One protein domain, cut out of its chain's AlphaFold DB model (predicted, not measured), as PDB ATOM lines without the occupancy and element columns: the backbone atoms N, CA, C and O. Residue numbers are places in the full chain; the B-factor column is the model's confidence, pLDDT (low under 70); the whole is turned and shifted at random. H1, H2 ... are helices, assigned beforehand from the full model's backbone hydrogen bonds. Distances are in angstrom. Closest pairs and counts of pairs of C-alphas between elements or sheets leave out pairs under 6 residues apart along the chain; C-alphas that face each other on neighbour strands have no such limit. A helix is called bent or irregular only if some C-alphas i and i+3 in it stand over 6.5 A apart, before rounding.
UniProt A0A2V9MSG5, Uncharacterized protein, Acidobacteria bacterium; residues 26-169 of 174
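AT A GLANCE: This is residues 26 to 169 of the 174 residues of an uncharacterized protein of Acidobacteria bacterium (UniProt A0A2V9MSG5). One long helix, H4, runs through the middle of a helical body, with H1 and H5 packed along it and H8 packed along H5 on the side away from H4. H2 and H3 make a small head at the end where H4 begins, while H6 crosses the first half of H4 and H7 folds back beside the end of H6. The printed part has 144 residues with eight named helices, H1 to H8 in chain order, and no named strand; its class is all helix. It is compact, with a radius of gyration of the C-alphas of 16.9 A, and spans 53 by 36 by 26 A.

HOW THE PARTS SIT: H1, residues 26 to 38, touches H4, residues 74 to 97, opposite ways at a shallow tilt of 21 degrees; the closest C-alphas are those of Gly 28 and Ser 96, 5.1 A apart. H2, residues 46 to 56, touches H3, residues 65 to 71, at a steep tilt of 52 degrees, with the C-alphas of Leu 56 and Tyr 67 closest at 5.2 A. H4 is the hub, touching four helices. With residues 75 to 76 alone it touches H2, only just about perpendicular at 72 degrees, closest at the C-alphas of Glu 48 and Glu 75, 6.7 A. H4 and H5, residues 102 to 115, form a helical hairpin at 19 degrees, closest at the C-alphas of Val 88 and Val 112, 5.5 A. H6, residues 119 to 130, touches residues 74 to 85 of H4 at a steep tilt of 62 degrees, closest at the C-alphas of Ala 77 and Ser 124, 4.5 A. H6 and H7, residues 136 to 142, form a helical hairpin and only just touch, with 3 pairs of C-alphas within 8 A; the closest are those of Val 129 and Lys 136, 5.6 A. H8, residues 149 to 168, touches H5 at a shallow tilt of 24 degrees, opposite ways, with the C-alphas of Ala 113 and Ser 155 4.2 A apart, the closest. H4 and H8 are apart. Every O i to N i+4 pair is within hydrogen-bond range in H2, H3, H5, H6 and H7, against 8 of 9 in H1, 18 of 20 in H4 and 14 of 16 in H8.

IN THESE COORDINATES: H1 begins at C-alpha 26 (158.530, 165.545, 216.361) and is 18.2 A long. H4, 33.4 A long, starts at C-alpha 74 (130.127, 152.049, 220.745) and has a kink of 27 degrees near residue 88. H5 is 20.1 A long. H8, 26.4 A long, ends at C-alpha 168 (173.036, 159.013, 230.667); it has a kink of 30 degrees near residue 160 and is only just irregular, C-alphas 161 and 164 being 6.9 A apart.

THE WHOLE: The two C-alphas farthest apart, those of Asp 65 and Gly 169, are 52.8 A from each other. The printed part has no cut and no long link. Mean pLDDT of the printed part is 89.4; residues 58 to 61 and 141 to 149 are under 70.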
ATOM      1  N   GLU A  26     159.047 166.907 216.235       94.62
ATOM      2  CA  GLU A  26     158.530 165.545 216.361       94.62
ATOM      3  C   GLU A  26     157.252 165.491 217.209       94.62
ATOM      4  O   GLU A  26     156.283 164.842 216.820       94.62
ATOM      5  N   ALA A  27     157.199 166.238 218.316       96.38
ATOM      6  CA  ALA A  27     155.994 166.362 219.131       96.38
ATOM      7  C   ALA A  27     154.821 166.921 218.314       96.38
ATOM      8  O   ALA A  27     153.719 166.378 218.365       96.38
ATOM      9  N   GLY A  28     155.067 167.955 217.501       96.56
ATOM     10  CA  GLY A  28     154.057 168.525 216.608       96.56
ATOM     11  C   GLY A  28     153.592 167.543 215.529       96.56
ATOM     12  O   GLY A  28     152.398 167.466 215.233       96.56
ATOM     13  N   ARG A  29     154.508 166.741 214.968       94.06
ATOM     14  CA  ARG A  29     154.164 165.677 214.013       94.06
ATOM     15  C   ARG A  29     153.250 164.634 214.658       94.06
ATOM     16  O   ARG A  29     152.170 164.378 214.131       94.06
ATOM     17  N   LEU A  30     153.649 164.083 215.805       93.19
ATOM     18  CA  LEU A  30     152.861 163.085 216.537       93.19
ATOM     19  C   LEU A  30     151.498 163.634 216.967       93.19
ATOM     20  O   LEU A  30     150.493 162.938 216.833       93.19
ATOM     21  N   TYR A  31     151.450 164.887 217.429       95.56
ATOM     22  CA  TYR A  31     150.205 165.565 217.782       95.56
ATOM     23  C   TYR A  31     149.240 165.611 216.596       95.56
ATOM     24  O   TYR A  31     148.077 165.240 216.732       95.56
ATOM     25  N   ASN A  32     149.717 166.036 215.423       93.31
ATOM     26  CA  ASN A  32     148.881 166.150 214.230       93.31
ATOM     27  C   ASN A  32     148.348 164.791 213.768       93.31
ATOM     28  O   ASN A  32     147.173 164.687 213.419       93.31
ATOM     29  N   GLU A  33     149.192 163.759 213.793       90.75
ATOM     30  CA  GLU A  33     148.800 162.400 213.425       90.75
ATOM     31  C   GLU A  33     147.715 161.843 214.361       90.75
ATOM     32  O   GLU A  33     146.665 161.404 213.897       90.75
ATOM     33  N   LEU A  34     147.923 161.924 215.679       92.31
ATOM     34  CA  LEU A  34     146.951 161.447 216.668       92.31
ATOM     35  C   LEU A  34     145.669 162.288 216.671       92.31
ATOM     36  O   LEU A  34     144.570 161.744 216.746       92.31
ATOM     37  N   SER A  35     145.787 163.611 216.528       94.69
ATOM     38  CA  SER A  35     144.636 164.518 216.459       94.69
ATOM     39  C   SER A  35     143.771 164.243 215.228       94.69
ATOM     40  O   SER A  35     142.553 164.403 215.286       94.69
ATOM     41  N   ALA A  36     144.365 163.807 214.113       92.56
ATOM     42  CA  ALA A  36     143.609 163.420 212.926       92.56
ATOM     43  C   ALA A  36     142.728 162.183 213.166       92.56
ATOM     44  O   ALA A  36     141.654 162.088 212.569       92.56
ATOM     45  N   ILE A  37     143.147 161.264 214.041       92.50
ATOM     46  CA  ILE A  37     142.327 160.122 214.466       92.50
ATOM     47  C   ILE A  37     141.270 160.591 215.469       92.50
ATOM     48  O   ILE A  37     140.082 160.365 215.249       92.50
ATOM     49  N   ASP A  38     141.673 161.314 216.519       95.25
ATOM     50  CA  ASP A  38     140.765 161.799 217.567       95.25
ATOM     51  C   ASP A  38     139.599 162.635 217.008       95.25
ATOM     52  O   ASP A  38     138.454 162.479 217.431       95.25
ATOM     53  N   LYS A  39     139.848 163.481 216.001       96.12
ATOM     54  CA  LYS A  39     138.808 164.298 215.348       96.12
ATOM     55  C   LYS A  39     137.716 163.486 214.650       96.12
ATOM     56  O   LYS A  39     136.645 164.030 214.402       96.12
ATOM     57  N   GLN A  40     137.981 162.225 214.313       95.06
ATOM     58  CA  GLN A  40     136.985 161.323 213.723       95.06
ATOM     59  C   GLN A  40     136.102 160.674 214.794       95.06
ATOM     60  O   GLN A  40     134.983 160.263 214.502       95.06
ATOM     61  N   VAL A  41     136.581 160.607 216.040       96.12
ATOM     62  CA  VAL A  41     135.811 160.085 217.168       96.12
ATOM     63  C   VAL A  41     134.805 161.158 217.612       96.12
ATOM     64  O   VAL A  41     135.224 162.261 217.984       96.12
ATOM     65  N   PRO A  42     133.489 160.883 217.591       95.25
ATOM     66  CA  PRO A  42     132.490 161.833 218.068       95.25
ATOM     67  C   PRO A  42     132.568 161.994 219.593       95.25
ATOM     68  O   PRO A  42     133.168 161.180 220.289       95.25
ATOM     69  N   TYR A  43     131.956 163.047 220.126       94.94
ATOM     70  CA  TYR A  43     131.690 163.136 221.563       94.94
ATOM     71  C   TYR A  43     130.350 162.482 221.875       94.94
ATOM     72  O   TYR A  43     129.408 162.612 221.093       94.94
ATOM     73  N   LEU A  44     130.262 161.828 223.034       95.56
ATOM     74  CA  LEU A  44     128.985 161.356 223.553       95.56
ATOM     75  C   LEU A  44     128.084 162.541 223.892       95.56
ATOM     76  O   LEU A  44     128.514 163.541 224.471       95.56
ATOM     77  N   SER A  45     126.807 162.405 223.567       96.31
ATOM     78  CA  SER A  45     125.758 163.232 224.139       96.31
ATOM     79  C   SER A  45     125.664 162.997 225.648       96.31
ATOM     80  O   SER A  45     126.062 161.963 226.187       96.31
ATOM     81  N   GLN A  46     125.055 163.948 226.357       95.94
ATOM     82  CA  GLN A  46     124.841 163.811 227.797       95.94
ATOM     83  C   GLN A  46     123.989 162.578 228.151       95.94
ATOM     84  O   GLN A  46     124.147 162.016 229.234       95.94
ATOM     85  N   ALA A  47     123.076 162.168 227.266       96.06
ATOM     86  CA  ALA A  47     122.245 160.988 227.472       96.06
ATOM     87  C   ALA A  47     123.055 159.692 227.319       96.06
ATOM     88  O   ALA A  47     122.954 158.824 228.182       96.06
ATOM     89  N   GLU A  48     123.889 159.592 226.280       96.25
ATOM     90  CA  GLU A  48     124.783 158.446 226.059       96.25
ATOM     91  C   GLU A  48     125.791 158.299 227.201       96.25
ATOM     92  O   GLU A  48     125.971 157.198 227.712       96.25
ATOM     93  N   GLN A  49     126.380 159.408 227.668       95.25
ATOM     94  CA  GLN A  49     127.296 159.381 228.811       95.25
ATOM     95  C   GLN A  49     126.593 158.888 230.083       95.25
ATOM     96  O   GLN A  49     127.089 157.985 230.743       95.25
ATOM     97  N   LYS A  50     125.411 159.431 230.409       94.12
ATOM     98  CA  LYS A  50     124.646 159.005 231.595       94.12
ATOM     99  C   LYS A  50     124.223 157.543 231.528       94.12
ATOM    100  O   LYS A  50     124.197 156.874 232.557       94.12
ATOM    101  N   TRP A  51     123.842 157.072 230.341       94.12
ATOM    102  CA  TRP A  51     123.533 155.664 230.130       94.12
ATOM    103  C   TRP A  51     124.770 154.805 230.395       94.12
ATOM    104  O   TRP A  51     124.700 153.902 231.223       94.12
ATOM    105  N   LEU A  52     125.904 155.136 229.771       94.56
ATOM    106  CA  LEU A  52     127.151 154.399 229.934       94.56
ATOM    107  C   LEU A  52     127.587 154.349 231.403       94.56
ATOM    108  O   LEU A  52     127.855 153.268 231.920       94.56
ATOM    109  N   ASP A  53     127.589 155.490 232.093       92.06
ATOM    110  CA  ASP A  53     127.938 155.575 233.514       92.06
ATOM    111  C   ASP A  53     127.028 154.675 234.365       92.06
ATOM    112  O   ASP A  53     127.504 153.960 235.244       92.06
ATOM    113  N   GLY A  54     125.723 154.658 234.070       90.56
ATOM    114  CA  GLY A  54     124.751 153.819 234.768       90.56
ATOM    115  C   GLY A  54     124.915 152.318 234.515       90.56
ATOM    116  O   GLY A  54     124.625 151.521 235.405       90.56
ATOM    117  N   GLU A  55     125.376 151.907 233.331       90.62
ATOM    118  CA  GLU A  55     125.654 150.493 233.041       90.62
ATOM    119  C   GLU A  55     127.014 150.032 233.598       90.62
ATOM    120  O   GLU A  55     127.180 148.852 233.924       90.62
ATOM    121  N   LEU A  56     127.985 150.948 233.716       88.69
ATOM    122  CA  LEU A  56     129.308 150.676 234.287       88.69
ATOM    123  C   LEU A  56     129.324 150.712 235.822       88.69
ATOM    124  O   LEU A  56     130.204 150.095 236.430       88.69
ATOM    125  N   ASP A  57     128.366 151.396 236.454       82.19
ATOM    126  CA  ASP A  57     128.243 151.460 237.910       82.19
ATOM    127  C   ASP A  57     127.821 150.101 238.493       82.19
ATOM    128  O   ASP A  57     126.644 149.761 238.642       82.19
ATOM    129  N   SER A  58     128.820 149.288 238.842       63.50
ATOM    130  CA  SER A  58     128.622 148.138 239.712       63.50
ATOM    131  C   SER A  58     128.941 148.550 241.148       63.50
ATOM    132  O   SER A  58     130.089 148.498 241.588       63.50
ATOM    133  N   ALA A  59     127.908 148.892 241.919       59.56
ATOM    134  CA  ALA A  59     128.018 149.297 243.328       59.56
ATOM    135  C   ALA A  59     128.813 148.319 244.233       59.56
ATOM    136  O   ALA A  59     129.165 148.662 245.356       59.56
ATOM    137  N   ASN A  60     129.117 147.105 243.749       67.12
ATOM    138  CA  ASN A  60     129.826 146.049 244.474       67.12
ATOM    139  C   ASN A  60     131.003 145.429 243.684       67.12
ATOM    140  O   ASN A  60     131.421 144.318 244.012       67.12
ATOM    141  N   GLY A  61     131.481 146.063 242.603       67.19
ATOM    142  CA  GLY A  61     132.589 145.546 241.779       67.19
ATOM    143  C   GLY A  61     132.283 144.243 241.022       67.19
ATOM    144  O   GLY A  61     133.199 143.538 240.600       67.19
ATOM    145  N   LYS A  62     131.001 143.879 240.885       79.06
ATOM    146  CA  LYS A  62     130.575 142.670 240.170       79.06
ATOM    147  C   LYS A  62     130.391 142.972 238.689       79.06
ATOM    148  O   LYS A  62     129.577 143.817 238.329       79.06
ATOM    149  N   ILE A  63     131.066 142.199 237.844       83.56
ATOM    150  CA  ILE A  63     130.825 142.182 236.399       83.56
ATOM    151  C   ILE A  63     129.433 141.583 236.158       83.56
ATOM    152  O   ILE A  63     129.166 140.443 236.534       83.56
ATOM    153  N   THR A  64     128.534 142.374 235.576       86.38
ATOM    154  CA  THR A  64     127.169 141.965 235.214       86.38
ATOM    155  C   THR A  64     127.021 141.885 233.695       86.38
ATOM    156  O   THR A  64     127.800 142.490 232.966       86.38
ATOM    157  N   ASP A  65     125.979 141.220 233.192       88.19
ATOM    158  CA  ASP A  65     125.691 141.206 231.746       88.19
ATOM    159  C   ASP A  65     125.498 142.617 231.167       88.19
ATOM    160  O   ASP A  65     125.785 142.868 229.999       88.19
ATOM    161  N   ARG A  66     124.982 143.540 231.986       88.12
ATOM    162  CA  ARG A  66     124.836 144.961 231.652       88.12
ATOM    163  C   ARG A  66     126.191 145.626 231.458       88.12
ATOM    164  O   ARG A  66     126.424 146.207 230.405       88.12
ATOM    165  N   TYR A  67     127.088 145.424 232.420       90.19
ATOM    166  CA  TYR A  67     128.468 145.886 232.344       90.19
ATOM    167  C   TYR A  67     129.169 145.355 231.088       90.19
ATOM    168  O   TYR A  67     129.737 146.139 230.342       90.19
ATOM    169  N   ILE A  68     129.073 144.048 230.806       89.69
ATOM    170  CA  ILE A  68     129.714 143.431 229.628       89.69
ATOM    171  C   ILE A  68     129.185 144.063 228.332       89.69
ATOM    172  O   ILE A  68     129.960 144.489 227.479       89.69
ATOM    173  N   ARG A  69     127.859 144.203 228.201       90.12
ATOM    174  CA  ARG A  69     127.258 144.864 227.029       90.12
ATOM    175  C   ARG A  69     127.675 146.325 226.902       90.12
ATOM    176  O   ARG A  69     127.824 146.812 225.785       90.12
ATOM    177  N   ALA A  70     127.840 147.020 228.023       91.88
ATOM    178  CA  ALA A  70     128.317 148.392 228.028       91.88
ATOM    179  C   ALA A  70     129.776 148.472 227.580       91.88
ATOM    180  O   ALA A  70     130.078 149.299 226.728       91.88
ATOM    181  N   THR A  71     130.667 147.593 228.043       91.81
ATOM    182  CA  THR A  71     132.070 147.579 227.595       91.81
ATOM    183  C   THR A  71     132.233 147.202 226.118       91.81
ATOM    184  O   THR A  71     133.173 147.663 225.480       91.81
ATOM    185  N   ASP A  72     131.286 146.452 225.543       91.19
ATOM    186  CA  ASP A  72     131.259 146.119 224.105       91.19
ATOM    187  C   ASP A  72     130.575 147.203 223.236       91.19
ATOM    188  O   ASP A  72     130.521 147.118 221.998       91.19
ATOM    189  N   SER A  73     130.008 148.232 223.872       94.69
ATOM    190  CA  SER A  73     129.229 149.275 223.200       94.69
ATOM    191  C   SER A  73     130.095 150.237 222.382       94.69
ATOM    192  O   SER A  73     131.316 150.327 222.532       94.69
ATOM    193  N   GLN A  74     129.452 150.979 221.478       96.06
ATOM    194  CA  GLN A  74     130.127 152.049 220.745       96.06
ATOM    195  C   GLN A  74     130.490 153.202 221.683       96.06
ATOM    196  O   GLN A  74     131.546 153.813 221.541       96.06
ATOM    197  N   GLU A  75     129.618 153.493 222.641       96.56
ATOM    198  CA  GLU A  75     129.738 154.594 223.580       96.56
ATOM    199  C   GLU A  75     130.951 154.396 224.488       96.56
ATOM    200  O   GLU A  75     131.729 155.327 224.698       96.56
ATOM    201  N   TYR A  76     131.172 153.165 224.954       96.19
ATOM    202  CA  TYR A  76     132.370 152.820 225.712       96.19
ATOM    203  C   TYR A  76     133.643 152.998 224.889       96.19
ATOM    204  O   TYR A  76     134.615 153.573 225.385       96.19
ATOM    205  N   ALA A  77     133.637 152.567 223.624       96.50
ATOM    206  CA  ALA A  77     134.786 152.753 222.747       96.50
ATOM    207  C   ALA A  77     135.072 154.241 222.484       96.50
ATOM    208  O   ALA A  77     136.222 154.664 222.572       96.50
ATOM    209  N   ILE A  78     134.036 155.056 222.246       97.69
ATOM    210  CA  ILE A  78     134.160 156.515 222.114       97.69
ATOM    211  C   ILE A  78     134.771 157.121 223.380       97.69
ATOM    212  O   ILE A  78     135.760 157.849 223.291       97.69
ATOM    213  N   SER A  79     134.197 156.818 224.548       96.75
ATOM    214  CA  SER A  79     134.647 157.348 225.838       96.75
ATOM    215  C   SER A  79     136.113 156.990 226.102       96.75
ATOM    216  O   SER A  79     136.947 157.870 226.318       96.75
ATOM    217  N   THR A  80     136.457 155.709 225.951       95.56
ATOM    218  CA  THR A  80     137.819 155.189 226.137       95.56
ATOM    219  C   THR A  80     138.810 155.831 225.168       95.56
ATOM    220  O   THR A  80     139.868 156.298 225.593       95.56
ATOM    221  N   SER A  81     138.463 155.930 223.878       94.56
ATOM    222  CA  SER A  81     139.310 156.583 222.876       94.56
ATOM    223  C   SER A  81     139.549 158.054 223.212       94.56
ATOM    224  O   SER A  81     140.693 158.505 223.193       94.56
ATOM    225  N   LYS A  82     138.498 158.808 223.563       95.88
ATOM    226  CA  LYS A  82     138.607 160.233 223.909       95.88
ATOM    227  C   LYS A  82     139.497 160.465 225.120       95.88
ATOM    228  O   LYS A  82     140.398 161.304 225.068       95.88
ATOM    229  N   SER A  83     139.279 159.709 226.190       95.12
ATOM    230  CA  SER A  83     140.107 159.795 227.390       95.12
ATOM    231  C   SER A  83     141.560 159.413 227.099       95.12
ATOM    232  O   SER A  83     142.468 160.140 227.500       95.12
ATOM    233  N   GLY A  84     141.792 158.330 226.351       94.62
ATOM    234  CA  GLY A  84     143.140 157.893 225.985       94.62
ATOM    235  C   GLY A  84     143.879 158.905 225.106       94.62
ATOM    236  O   GLY A  84     145.028 159.240 225.394       94.62
ATOM    237  N   PHE A  85     143.225 159.477 224.088       95.25
ATOM    238  CA  PHE A  85     143.829 160.534 223.272       95.25
ATOM    239  C   PHE A  85     144.150 161.783 224.093       95.25
ATOM    240  O   PHE A  85     145.230 162.345 223.917       95.25
ATOM    241  N   ALA A  86     143.284 162.204 225.019       95.38
ATOM    242  CA  ALA A  86     143.545 163.371 225.867       95.38
ATOM    243  C   ALA A  86     144.832 163.218 226.701       95.38
ATOM    244  O   ALA A  86     145.607 164.171 226.808       95.38
ATOM    245  N   LEU A  87     145.103 162.009 227.213       95.31
ATOM    246  CA  LEU A  87     146.320 161.692 227.974       95.31
ATOM    247  C   LEU A  87     147.614 161.796 227.149       95.31
ATOM    248  O   LEU A  87     148.692 161.883 227.726       95.31
ATOM    249  N   VAL A  88     147.530 161.790 225.815       95.12
ATOM    250  CA  VAL A  88     148.699 161.863 224.921       95.12
ATOM    251  C   VAL A  88     148.785 163.217 224.214       95.12
ATOM    252  O   VAL A  88     149.858 163.816 224.120       95.12
ATOM    253  N   LEU A  89     147.654 163.733 223.732       97.25
ATOM    254  CA  LEU A  89     147.584 164.970 222.958       97.25
ATOM    255  C   LEU A  89     147.943 166.202 223.790       97.25
ATOM    256  O   LEU A  89     148.615 167.091 223.268       97.25
ATOM    257  N   ILE A  90     147.546 166.260 225.066       96.62
ATOM    258  CA  ILE A  90     147.870 167.396 225.940       96.62
ATOM    259  C   ILE A  90     149.395 167.510 226.151       96.62
ATOM    260  O   ILE A  90     149.946 168.575 225.846       96.62
ATOM    261  N   PRO A  91     150.112 166.448 226.579       97.12
ATOM    262  CA  PRO A  91     151.575 166.455 226.632       97.12
ATOM    263  C   PRO A  91     152.249 166.821 225.302       97.12
ATOM    264  O   PRO A  91     153.148 167.657 225.279       97.12
ATOM    265  N   LEU A  92     151.803 166.258 224.173       97.62
ATOM    266  CA  LEU A  92     152.394 166.552 222.859       97.62
ATOM    267  C   LEU A  92     152.191 168.010 222.423       97.62
ATOM    268  O   LEU A  92     153.103 168.638 221.875       97.62
ATOM    269  N   ASN A  93     151.016 168.579 222.692       97.88
ATOM    270  CA  ASN A  93     150.756 169.993 222.443       97.88
ATOM    271  C   ASN A  93     151.692 170.880 223.276       97.88
ATOM    272  O   ASN A  93     152.294 171.817 222.752       97.88
ATOM    273  N   ASN A  94     151.883 170.558 224.555       97.50
ATOM    274  CA  ASN A  94     152.795 171.296 225.426       97.50
ATOM    275  C   ASN A  94     154.256 171.173 224.967       97.50
ATOM    276  O   ASN A  94     154.952 172.183 224.872       97.50
ATOM    277  N   LEU A  95     154.707 169.965 224.615       97.00
ATOM    278  CA  LEU A  95     156.052 169.710 224.088       97.00
ATOM    279  C   LEU A  95     156.343 170.497 222.804       97.00
ATOM    280  O   LEU A  95     157.454 170.982 222.617       97.00
ATOM    281  N   SER A  96     155.353 170.637 221.922       96.31
ATOM    282  CA  SER A  96     155.516 171.328 220.637       96.31
ATOM    283  C   SER A  96     155.440 172.856 220.722       96.31
ATOM    284  O   SER A  96     155.930 173.531 219.817       96.31
ATOM    285  N   SER A  97     154.860 173.415 221.789       93.19
ATOM    286  CA  SER A  97     154.535 174.849 221.867       93.19
ATOM    287  C   SER A  97     155.196 175.600 223.022       93.19
ATOM    288  O   SER A  97     155.371 176.817 222.932       93.19
ATOM    289  N   LEU A  98     155.591 174.916 224.099       91.88
ATOM    290  CA  LEU A  98     156.046 175.572 225.322       91.88
ATOM    291  C   LEU A  98     157.564 175.534 225.492       91.88
ATOM    292  O   LEU A  98     158.242 174.518 225.305       91.88
ATOM    293  N   LYS A  99     158.102 176.655 225.980       87.56
ATOM    294  CA  LYS A  99     159.470 176.698 226.483       87.56
ATOM    295  C   LYS A  99     159.518 176.186 227.926       87.56
ATOM    296  O   LYS A  99     159.284 176.941 228.858       87.56
ATOM    297  N   MET A 100     159.854 174.914 228.104       93.00
ATOM    298  CA  MET A 100     160.099 174.285 229.412       93.00
ATOM    299  C   MET A 100     161.580 173.965 229.668       93.00
ATOM    300  O   MET A 100     162.402 174.023 228.739       93.00
ATOM    301  N   ALA A 101     161.907 173.658 230.928       94.88
ATOM    302  CA  ALA A 101     163.211 173.141 231.325       94.88
ATOM    303  C   ALA A 101     163.410 171.716 230.787       94.88
ATOM    304  O   ALA A 101     162.450 170.968 230.621       94.88
ATOM    305  N   CYS A 102     164.662 171.322 230.542       94.62
ATOM    306  CA  CYS A 102     164.964 170.036 229.905       94.62
ATOM    307  C   CYS A 102     164.437 168.831 230.697       94.62
ATOM    308  O   CYS A 102     163.918 167.887 230.117       94.62
ATOM    309  N   LYS A 103     164.510 168.886 232.034       96.25
ATOM    310  CA  LYS A 103     163.951 167.838 232.896       96.25
ATOM    311  C   LYS A 103     162.444 167.672 232.680       96.25
ATOM    312  O   LYS A 103     161.976 166.547 232.549       96.25
ATOM    313  N   ASP A 104     161.707 168.778 232.630       96.88
ATOM    314  CA  ASP A 104     160.251 168.765 232.453       96.88
ATOM    315  C   ASP A 104     159.876 168.272 231.050       96.88
ATOM    316  O   ASP A 104     158.953 167.476 230.903       96.88
ATOM    317  N   GLU A 105     160.649 168.670 230.033       96.69
ATOM    318  CA  GLU A 105     160.518 168.158 228.664       96.69
ATOM    319  C   GLU A 105     160.667 166.634 228.628       96.69
ATOM    320  O   GLU A 105     159.826 165.929 228.073       96.69
ATOM    321  N   VAL A 106     161.719 166.108 229.256       97.12
ATOM    322  CA  VAL A 106     161.999 164.668 229.288       97.12
ATOM    323  C   VAL A 106     160.928 163.906 230.066       97.12
ATOM    324  O   VAL A 106     160.519 162.832 229.627       97.12
ATOM    325  N   LEU A 107     160.442 164.446 231.189       97.56
ATOM    326  CA  LEU A 107     159.341 163.843 231.948       97.56
ATOM    327  C   LEU A 107     158.061 163.767 231.114       97.56
ATOM    328  O   LEU A 107     157.380 162.746 231.132       97.56
ATOM    329  N   MET A 108     157.768 164.805 230.335       97.31
ATOM    330  CA  MET A 108     156.600 164.835 229.462       97.31
ATOM    331  C   MET A 108     156.746 163.872 228.274       97.31
ATOM    332  O   MET A 108     155.796 163.180 227.915       97.31
ATOM    333  N   TRP A 109     157.947 163.737 227.706       97.19
ATOM    334  CA  TRP A 109     158.241 162.682 226.730       97.19
ATOM    335  C   TRP A 109     158.089 161.277 227.320       97.19
ATOM    336  O   TRP A 109     157.554 160.390 226.655       97.19
ATOM    337  N   ALA A 110     158.524 161.066 228.564       97.69
ATOM    338  CA  ALA A 110     158.332 159.800 229.263       97.69
ATOM    339  C   ALA A 110     156.843 159.507 229.512       97.69
ATOM    340  O   ALA A 110     156.408 158.372 229.326       97.69
ATOM    341  N   GLU A 111     156.050 160.526 229.858       97.12
ATOM    342  CA  GLU A 111     154.596 160.410 229.975       97.12
ATOM    343  C   GLU A 111     153.978 159.962 228.646       97.12
ATOM    344  O   GLU A 111     153.317 158.923 228.612       97.12
ATOM    345  N   VAL A 112     154.278 160.646 227.535       96.62
ATOM    346  CA  VAL A 112     153.823 160.245 226.189       96.62
ATOM    347  C   VAL A 112     154.211 158.797 225.888       96.62
ATOM    348  O   VAL A 112     153.360 157.998 225.496       96.62
ATOM    349  N   ALA A 113     155.476 158.429 226.107       95.81
ATOM    350  CA  ALA A 113     155.957 157.073 225.863       95.81
ATOM    351  C   ALA A 113     155.211 156.030 226.708       95.81
ATOM    352  O   ALA A 113     154.922 154.945 226.213       95.81
ATOM    353  N   SER A 114     154.849 156.344 227.952       95.00
ATOM    354  CA  SER A 114     154.111 155.419 228.820       95.00
ATOM    355  C   SER A 114     152.650 155.210 228.399       95.00
ATOM    356  O   SER A 114     152.089 154.150 228.660       95.00
ATOM    357  N   ARG A 115     152.040 156.205 227.741       93.50
ATOM    358  CA  ARG A 115     150.621 156.197 227.345       93.50
ATOM    359  C   ARG A 115     150.393 155.684 225.931       93.50
ATOM    360  O   ARG A 115     149.356 155.095 225.657       93.50
ATOM    361  N   LEU A 116     151.359 155.872 225.033       90.38
ATOM    362  CA  LEU A 116     151.259 155.375 223.662       90.38
ATOM    363  C   LEU A 116     150.962 153.870 223.558       90.38
ATOM    364  O   LEU A 116     150.137 153.535 222.722       90.38
ATOM    365  N   PRO A 117     151.559 152.948 224.335       89.62
ATOM    366  CA  PRO A 117     151.273 151.518 224.212       89.62
ATOM    367  C   PRO A 117     150.008 151.069 224.969       89.62
ATOM    368  O   PRO A 117     149.846 149.873 225.200       89.62
ATOM    369  N   ASP A 118     149.120 151.985 225.375       90.31
ATOM    370  CA  ASP A 118     147.878 151.635 226.074       90.31
ATOM    371  C   ASP A 118     146.972 150.767 225.188       90.31
ATOM    372  O   ASP A 118     146.407 151.217 224.185       90.31
ATOM    373  N   SER A 119     146.828 149.495 225.566       87.88
ATOM    374  CA  SER A 119     146.032 148.532 224.815       87.88
ATOM    375  C   SER A 119     144.548 148.879 224.800       87.88
ATOM    376  O   SER A 119     143.889 148.581 223.811       87.88
ATOM    377  N   GLN A 120     144.012 149.505 225.855       89.69
ATOM    378  CA  GLN A 120     142.592 149.863 225.914       89.69
ATOM    379  C   GLN A 120     142.271 150.977 224.920       89.69
ATOM    380  O   GLN A 120     141.261 150.904 224.219       89.69
ATOM    381  N   LEU A 121     143.162 151.968 224.799       91.44
ATOM    382  CA  LEU A 121     143.047 153.003 223.773       91.44
ATOM    383  C   LEU A 121     142.992 152.362 222.383       91.44
ATOM    384  O   LEU A 121     142.020 152.566 221.659       91.44
ATOM    385  N   TRP A 122     143.989 151.555 222.016       90.00
ATOM    386  CA  TRP A 122     144.053 151.021 220.652       90.00
ATOM    387  C   TRP A 122     142.949 150.014 220.341       90.00
ATOM    388  O   TRP A 122     142.382 150.108 219.259       90.00
ATOM    389  N   GLN A 123     142.554 149.167 221.297       89.19
ATOM    390  CA  GLN A 123     141.387 148.289 221.145       89.19
ATOM    391  C   GLN A 123     140.092 149.083 220.930       89.19
ATOM    392  O   GLN A 123     139.260 148.708 220.107       89.19
ATOM    393  N   SER A 124     139.909 150.208 221.628       92.19
ATOM    394  CA  SER A 124     138.743 151.057 221.378       92.19
ATOM    395  C   SER A 124     138.786 151.697 219.986       92.19
ATOM    396  O   SER A 124     137.764 151.744 219.306       92.19
ATOM    397  N   VAL A 125     139.969 152.095 219.501       91.50
ATOM    398  CA  VAL A 125     140.148 152.573 218.120       91.50
ATOM    399  C   VAL A 125     139.861 151.461 217.103       91.50
ATOM    400  O   VAL A 125     139.166 151.734 216.127       91.50
ATOM    401  N   ASP A 126     140.315 150.220 217.332       89.50
ATOM    402  CA  ASP A 126     139.949 149.042 216.523       89.50
ATOM    403  C   ASP A 126     138.431 148.911 216.384       89.50
ATOM    404  O   ASP A 126     137.907 148.873 215.269       89.50
ATOM    405  N   HIS A 127     137.714 148.955 217.506       91.56
ATOM    406  CA  HIS A 127     136.255 148.855 217.517       91.56
ATOM    407  C   HIS A 127     135.579 149.977 216.717       91.56
ATOM    408  O   HIS A 127     134.605 149.755 215.993       91.56
ATOM    409  N   LEU A 128     136.102 151.205 216.801       93.06
ATOM    410  CA  LEU A 128     135.587 152.342 216.034       93.06
ATOM    411  C   LEU A 128     135.912 152.242 214.535       93.06
ATOM    412  O   LEU A 128     135.131 152.733 213.712       93.06
ATOM    413  N   VAL A 129     137.021 151.596 214.164       91.62
ATOM    414  CA  VAL A 129     137.356 151.282 212.766       91.62
ATOM    415  C   VAL A 129     136.399 150.231 212.206       91.62
ATOM    416  O   VAL A 129     135.859 150.422 211.114       91.62
ATOM    417  N   GLU A 130     136.125 149.157 212.950       91.12
ATOM    418  CA  GLU A 130     135.162 148.116 212.552       91.12
ATOM    419  C   GLU A 130     133.760 148.693 212.317       91.12
ATOM    420  O   GLU A 130     133.067 148.329 211.361       91.12
ATOM    421  N   ARG A 131     133.376 149.679 213.135       91.19
ATOM    422  CA  ARG A 131     132.117 150.431 213.018       91.19
ATOM    423  C   ARG A 131     132.139 151.541 211.963       91.19
ATOM    424  O   ARG A 131     131.123 152.205 211.776       91.19
ATOM    425  N   LYS A 132     133.252 151.725 211.244       93.12
ATOM    426  CA  LYS A 132     133.442 152.741 210.189       93.12
ATOM    427  C   LYS A 132     133.307 154.192 210.675       93.12
ATOM    428  O   LYS A 132     132.994 155.074 209.879       93.12
ATOM    429  N   ILE A 133     133.545 154.436 211.964       93.44
ATOM    430  CA  ILE A 133     133.592 155.781 212.557       93.44
ATOM    431  C   ILE A 133     134.980 156.378 212.339       93.44
ATOM    432  O   ILE A 133     135.113 157.507 211.875       93.44
ATOM    433  N   VAL A 134     136.016 155.591 212.627       91.25
ATOM    434  CA  VAL A 134     137.403 155.945 212.329       91.25
ATOM    435  C   VAL A 134     137.795 155.322 210.995       91.25
ATOM    436  O   VAL A 134     137.567 154.141 210.735       91.25
ATOM    437  N   SER A 135     138.409 156.119 210.127       88.38
ATOM    438  CA  SER A 135     138.982 155.644 208.874       88.38
ATOM    439  C   SER A 135     140.095 154.641 209.149       88.38
ATOM    440  O   SER A 135     141.116 154.983 209.752       88.38
ATOM    441  N   LYS A 136     139.938 153.425 208.614       82.31
ATOM    442  CA  LYS A 136     140.972 152.386 208.646       82.31
ATOM    443  C   LYS A 136     142.313 152.914 208.144       82.31
ATOM    444  O   LYS A 136     143.324 152.673 208.783       82.31
ATOM    445  N   LYS A 137     142.318 153.710 207.068       80.50
ATOM    446  CA  LYS A 137     143.543 154.322 206.546       80.50
ATOM    447  C   LYS A 137     144.188 155.269 207.560       80.50
ATOM    448  O   LYS A 137     145.386 155.199 207.752       80.50
ATOM    449  N   SER A 138     143.422 156.125 208.235       73.88
ATOM    450  CA  SER A 138     143.989 157.030 209.250       73.88
ATOM    451  C   SER A 138     144.570 156.269 210.441       73.88
ATOM    452  O   SER A 138     145.599 156.667 210.980       73.88
ATOM    453  N   ALA A 139     143.931 155.165 210.827       72.56
ATOM    454  CA  ALA A 139     144.443 154.282 211.860       72.56
ATOM    455  C   ALA A 139     145.708 153.539 211.371       72.56
ATOM    456  O   ALA A 139     146.725 153.522 212.061       72.56
ATOM    457  N   GLU A 140     145.702 152.973 210.163       70.38
ATOM    458  CA  GLU A 140     146.832 152.251 209.558       70.38
ATOM    459  C   GLU A 140     148.035 153.151 209.252       70.38
ATOM    460  O   GLU A 140     149.161 152.738 209.519       70.38
ATOM    461  N   ASP A 141     147.810 154.381 208.777       65.06
ATOM    462  CA  ASP A 141     148.844 155.396 208.520       65.06
ATOM    463  C   ASP A 141     149.578 155.770 209.825       65.06
ATOM    464  O   ASP A 141     150.773 156.074 209.812       65.06
ATOM    465  N   PHE A 142     148.896 155.693 210.975       63.41
ATOM    466  CA  PHE A 142     149.548 155.785 212.283       63.41
ATOM    467  C   PHE A 142     150.152 154.449 212.744       63.41
ATOM    468  O   PHE A 142     151.213 154.442 213.383       63.41
ATOM    469  N   GLY A 143     149.532 153.324 212.365       52.19
ATOM    470  CA  GLY A 143     150.071 151.972 212.527       52.19
ATOM    471  C   GLY A 143     149.145 150.960 213.206       52.19
ATOM    472  O   GLY A 143     149.589 150.259 214.108       52.19
ATOM    473  N   HIS A 144     147.876 150.901 212.814       47.94
ATOM    474  CA  HIS A 144     146.827 150.134 213.500       47.94
ATOM    475  C   HIS A 144     146.812 148.608 213.264       47.94
ATOM    476  O   HIS A 144     146.316 147.871 214.106       47.94
ATOM    477  N   SER A 145     147.400 148.083 212.185       43.97
ATOM    478  CA  SER A 145     147.243 146.655 211.852       43.97
ATOM    479  C   SER A 145     148.254 145.724 212.561       43.97
ATOM    480  O   SER A 145     149.465 145.882 212.403       43.97
ATOM    481  N   PHE A 146     147.712 144.743 213.309       39.97
ATOM    482  CA  PHE A 146     148.318 143.790 214.274       39.97
ATOM    483  C   PHE A 146     148.729 144.381 215.655       39.97
ATOM    484  O   PHE A 146     149.773 144.041 216.205       39.97
ATOM    485  N   LEU A 147     147.854 145.247 216.204       47.94
ATOM    486  CA  LEU A 147     147.654 145.671 217.612       47.94
ATOM    487  C   LEU A 147     148.854 146.312 218.352       47.94
ATOM    488  O   LEU A 147     149.728 145.628 218.874       47.94
ATOM    489  N   ALA A 148     148.868 147.646 218.485       54.97
ATOM    490  CA  ALA A 148     149.786 148.442 219.328       54.97
ATOM    491  C   ALA A 148     151.306 148.322 219.067       54.97
ATOM    492  O   ALA A 148     152.072 149.084 219.661       54.97
ATOM    493  N   ALA A 149     151.775 147.453 218.167       63.19
ATOM    494  CA  ALA A 149     153.202 147.284 217.884       63.19
ATOM    495  C   ALA A 149     153.863 148.598 217.435       63.19
ATOM    496  O   ALA A 149     154.916 148.956 217.950       63.19
ATOM    497  N   ASN A 150     153.219 149.387 216.569       75.75
ATOM    498  CA  ASN A 150     153.774 150.675 216.137       75.75
ATOM    499  C   ASN A 150     153.715 151.754 217.223       75.75
ATOM    500  O   ASN A 150     154.660 152.530 217.352       75.75
ATOM    501  N   ALA A 151     152.663 151.794 218.043       83.38
ATOM    502  CA  ALA A 151     152.606 152.709 219.181       83.38
ATOM    503  C   ALA A 151     153.665 152.349 220.242       83.38
ATOM    504  O   ALA A 151     154.333 153.231 220.780       83.38
ATOM    505  N   THR A 152     153.900 151.052 220.448       86.69
ATOM    506  CA  THR A 152     154.977 150.506 221.285       86.69
ATOM    507  C   THR A 152     156.355 150.832 220.710       86.69
ATOM    508  O   THR A 152     157.232 151.284 221.439       86.69
ATOM    509  N   LEU A 153     156.558 150.689 219.398       87.00
ATOM    510  CA  LEU A 153     157.810 151.059 218.733       87.00
ATOM    511  C   LEU A 153     158.068 152.567 218.806       87.00
ATOM    512  O   LEU A 153     159.202 152.976 219.038       87.00
ATOM    513  N   ARG A 154     157.033 153.402 218.659       88.50
ATOM    514  CA  ARG A 154     157.135 154.859 218.840       88.50
ATOM    515  C   ARG A 154     157.448 155.219 220.290       88.50
ATOM    516  O   ARG A 154     158.320 156.049 220.520       88.50
ATOM    517  N   SER A 155     156.814 154.554 221.255       92.88
ATOM    518  CA  SER A 155     157.167 154.666 222.673       92.88
ATOM    519  C   SER A 155     158.643 154.326 222.904       92.88
ATOM    520  O   SER A 155     159.390 155.145 223.436       92.88
ATOM    521  N   GLN A 156     159.110 153.185 222.394       93.38
ATOM    522  CA  GLN A 156     160.510 152.781 222.493       93.38
ATOM    523  C   GLN A 156     161.453 153.774 221.802       93.38
ATOM    524  O   GLN A 156     162.532 154.062 222.322       93.38
ATOM    525  N   ALA A 157     161.061 154.327 220.652       92.19
ATOM    526  CA  ALA A 157     161.830 155.349 219.955       92.19
ATOM    527  C   ALA A 157     161.966 156.620 220.804       92.19
ATOM    528  O   ALA A 157     163.065 157.164 220.889       92.19
ATOM    529  N   ILE A 158     160.898 157.056 221.481       95.56
ATOM    530  CA  ILE A 158     160.939 158.188 222.418       95.56
ATOM    531  C   ILE A 158     161.882 157.892 223.585       95.56
ATOM    532  O   ILE A 158     162.745 158.715 223.908       95.56
ATOM    533  N   LEU A 159     161.770 156.707 224.190       96.50
ATOM    534  CA  LEU A 159     162.657 156.297 225.278       96.50
ATOM    535  C   LEU A 159     164.125 156.318 224.835       96.50
ATOM    536  O   LEU A 159     164.969 156.867 225.540       96.50
ATOM    537  N   ASN A 160     164.426 155.787 223.650       95.94
ATOM    538  CA  ASN A 160     165.786 155.698 223.117       95.94
ATOM    539  C   ASN A 160     166.367 157.046 222.678       95.94
ATOM    540  O   ASN A 160     167.575 157.241 222.779       95.94
ATOM    541  N   ALA A 161     165.536 157.954 222.168       94.38
ATOM    542  CA  ALA A 161     165.993 159.220 221.603       94.38
ATOM    543  C   ALA A 161     166.036 160.365 222.622       94.38
ATOM    544  O   ALA A 161     166.769 161.328 222.409       94.38
ATOM    545  N   VAL A 162     165.257 160.281 223.707       96.12
ATOM    546  CA  VAL A 162     165.097 161.389 224.662       96.12
ATOM    547  C   VAL A 162     165.376 160.954 226.096       96.12
ATOM    548  O   VAL A 162     166.275 161.491 226.741       96.12
ATOM    549  N   VAL A 163     164.637 159.962 226.599       96.19
ATOM    550  CA  VAL A 163     164.654 159.618 228.031       96.19
ATOM    551  C   VAL A 163     165.974 158.967 228.439       96.19
ATOM    552  O   VAL A 163     166.628 159.420 229.375       96.19
ATOM    553  N   ILE A 164     166.406 157.929 227.724       96.50
ATOM    554  CA  ILE A 164     167.650 157.210 228.016       96.50
ATOM    555  C   ILE A 164     168.878 158.124 227.846       96.50
ATOM    556  O   ILE A 164     169.704 158.138 228.760       96.50
ATOM    557  N   PRO A 165     169.016 158.920 226.764       96.06
ATOM    558  CA  PRO A 165     170.111 159.882 226.646       96.06
ATOM    559  C   PRO A 165     170.146 160.898 227.789       96.06
ATOM    560  O   PRO A 165     171.223 161.204 228.292       96.06
ATOM    561  N   TYR A 166     168.990 161.379 228.265       96.31
ATOM    562  CA  TYR A 166     168.951 162.289 229.414       96.31
ATOM    563  C   TYR A 166     169.482 161.620 230.682       96.31
ATOM    564  O   TYR A 166     170.323 162.190 231.374       96.31
ATOM    565  N   LEU A 167     169.044 160.387 230.956       95.25
ATOM    566  CA  LEU A 167     169.501 159.614 232.114       95.25
ATOM    567  C   LEU A 167     171.005 159.301 232.069       95.25
ATOM    568  O   LEU A 167     171.621 159.136 233.118       95.25
ATOM    569  N   ARG A 168     171.595 159.225 230.871       96.00
ATOM    570  CA  ARG A 168     173.036 159.013 230.667       96.00
ATOM    571  C   ARG A 168     173.864 160.300 230.696       96.00
ATOM    572  O   ARG A 168     175.081 160.216 230.799       96.00
ATOM    573  N   GLY A 169     173.222 161.468 230.647       93.50
ATOM    574  CA  GLY A 169     173.900 162.763 230.528       93.50
ATOM    575  C   GLY A 169     174.300 163.137 229.094       93.50
ATOM    576  O   GLY A 169     175.017 164.113 228.906       93.50
TER     577      GLY A 169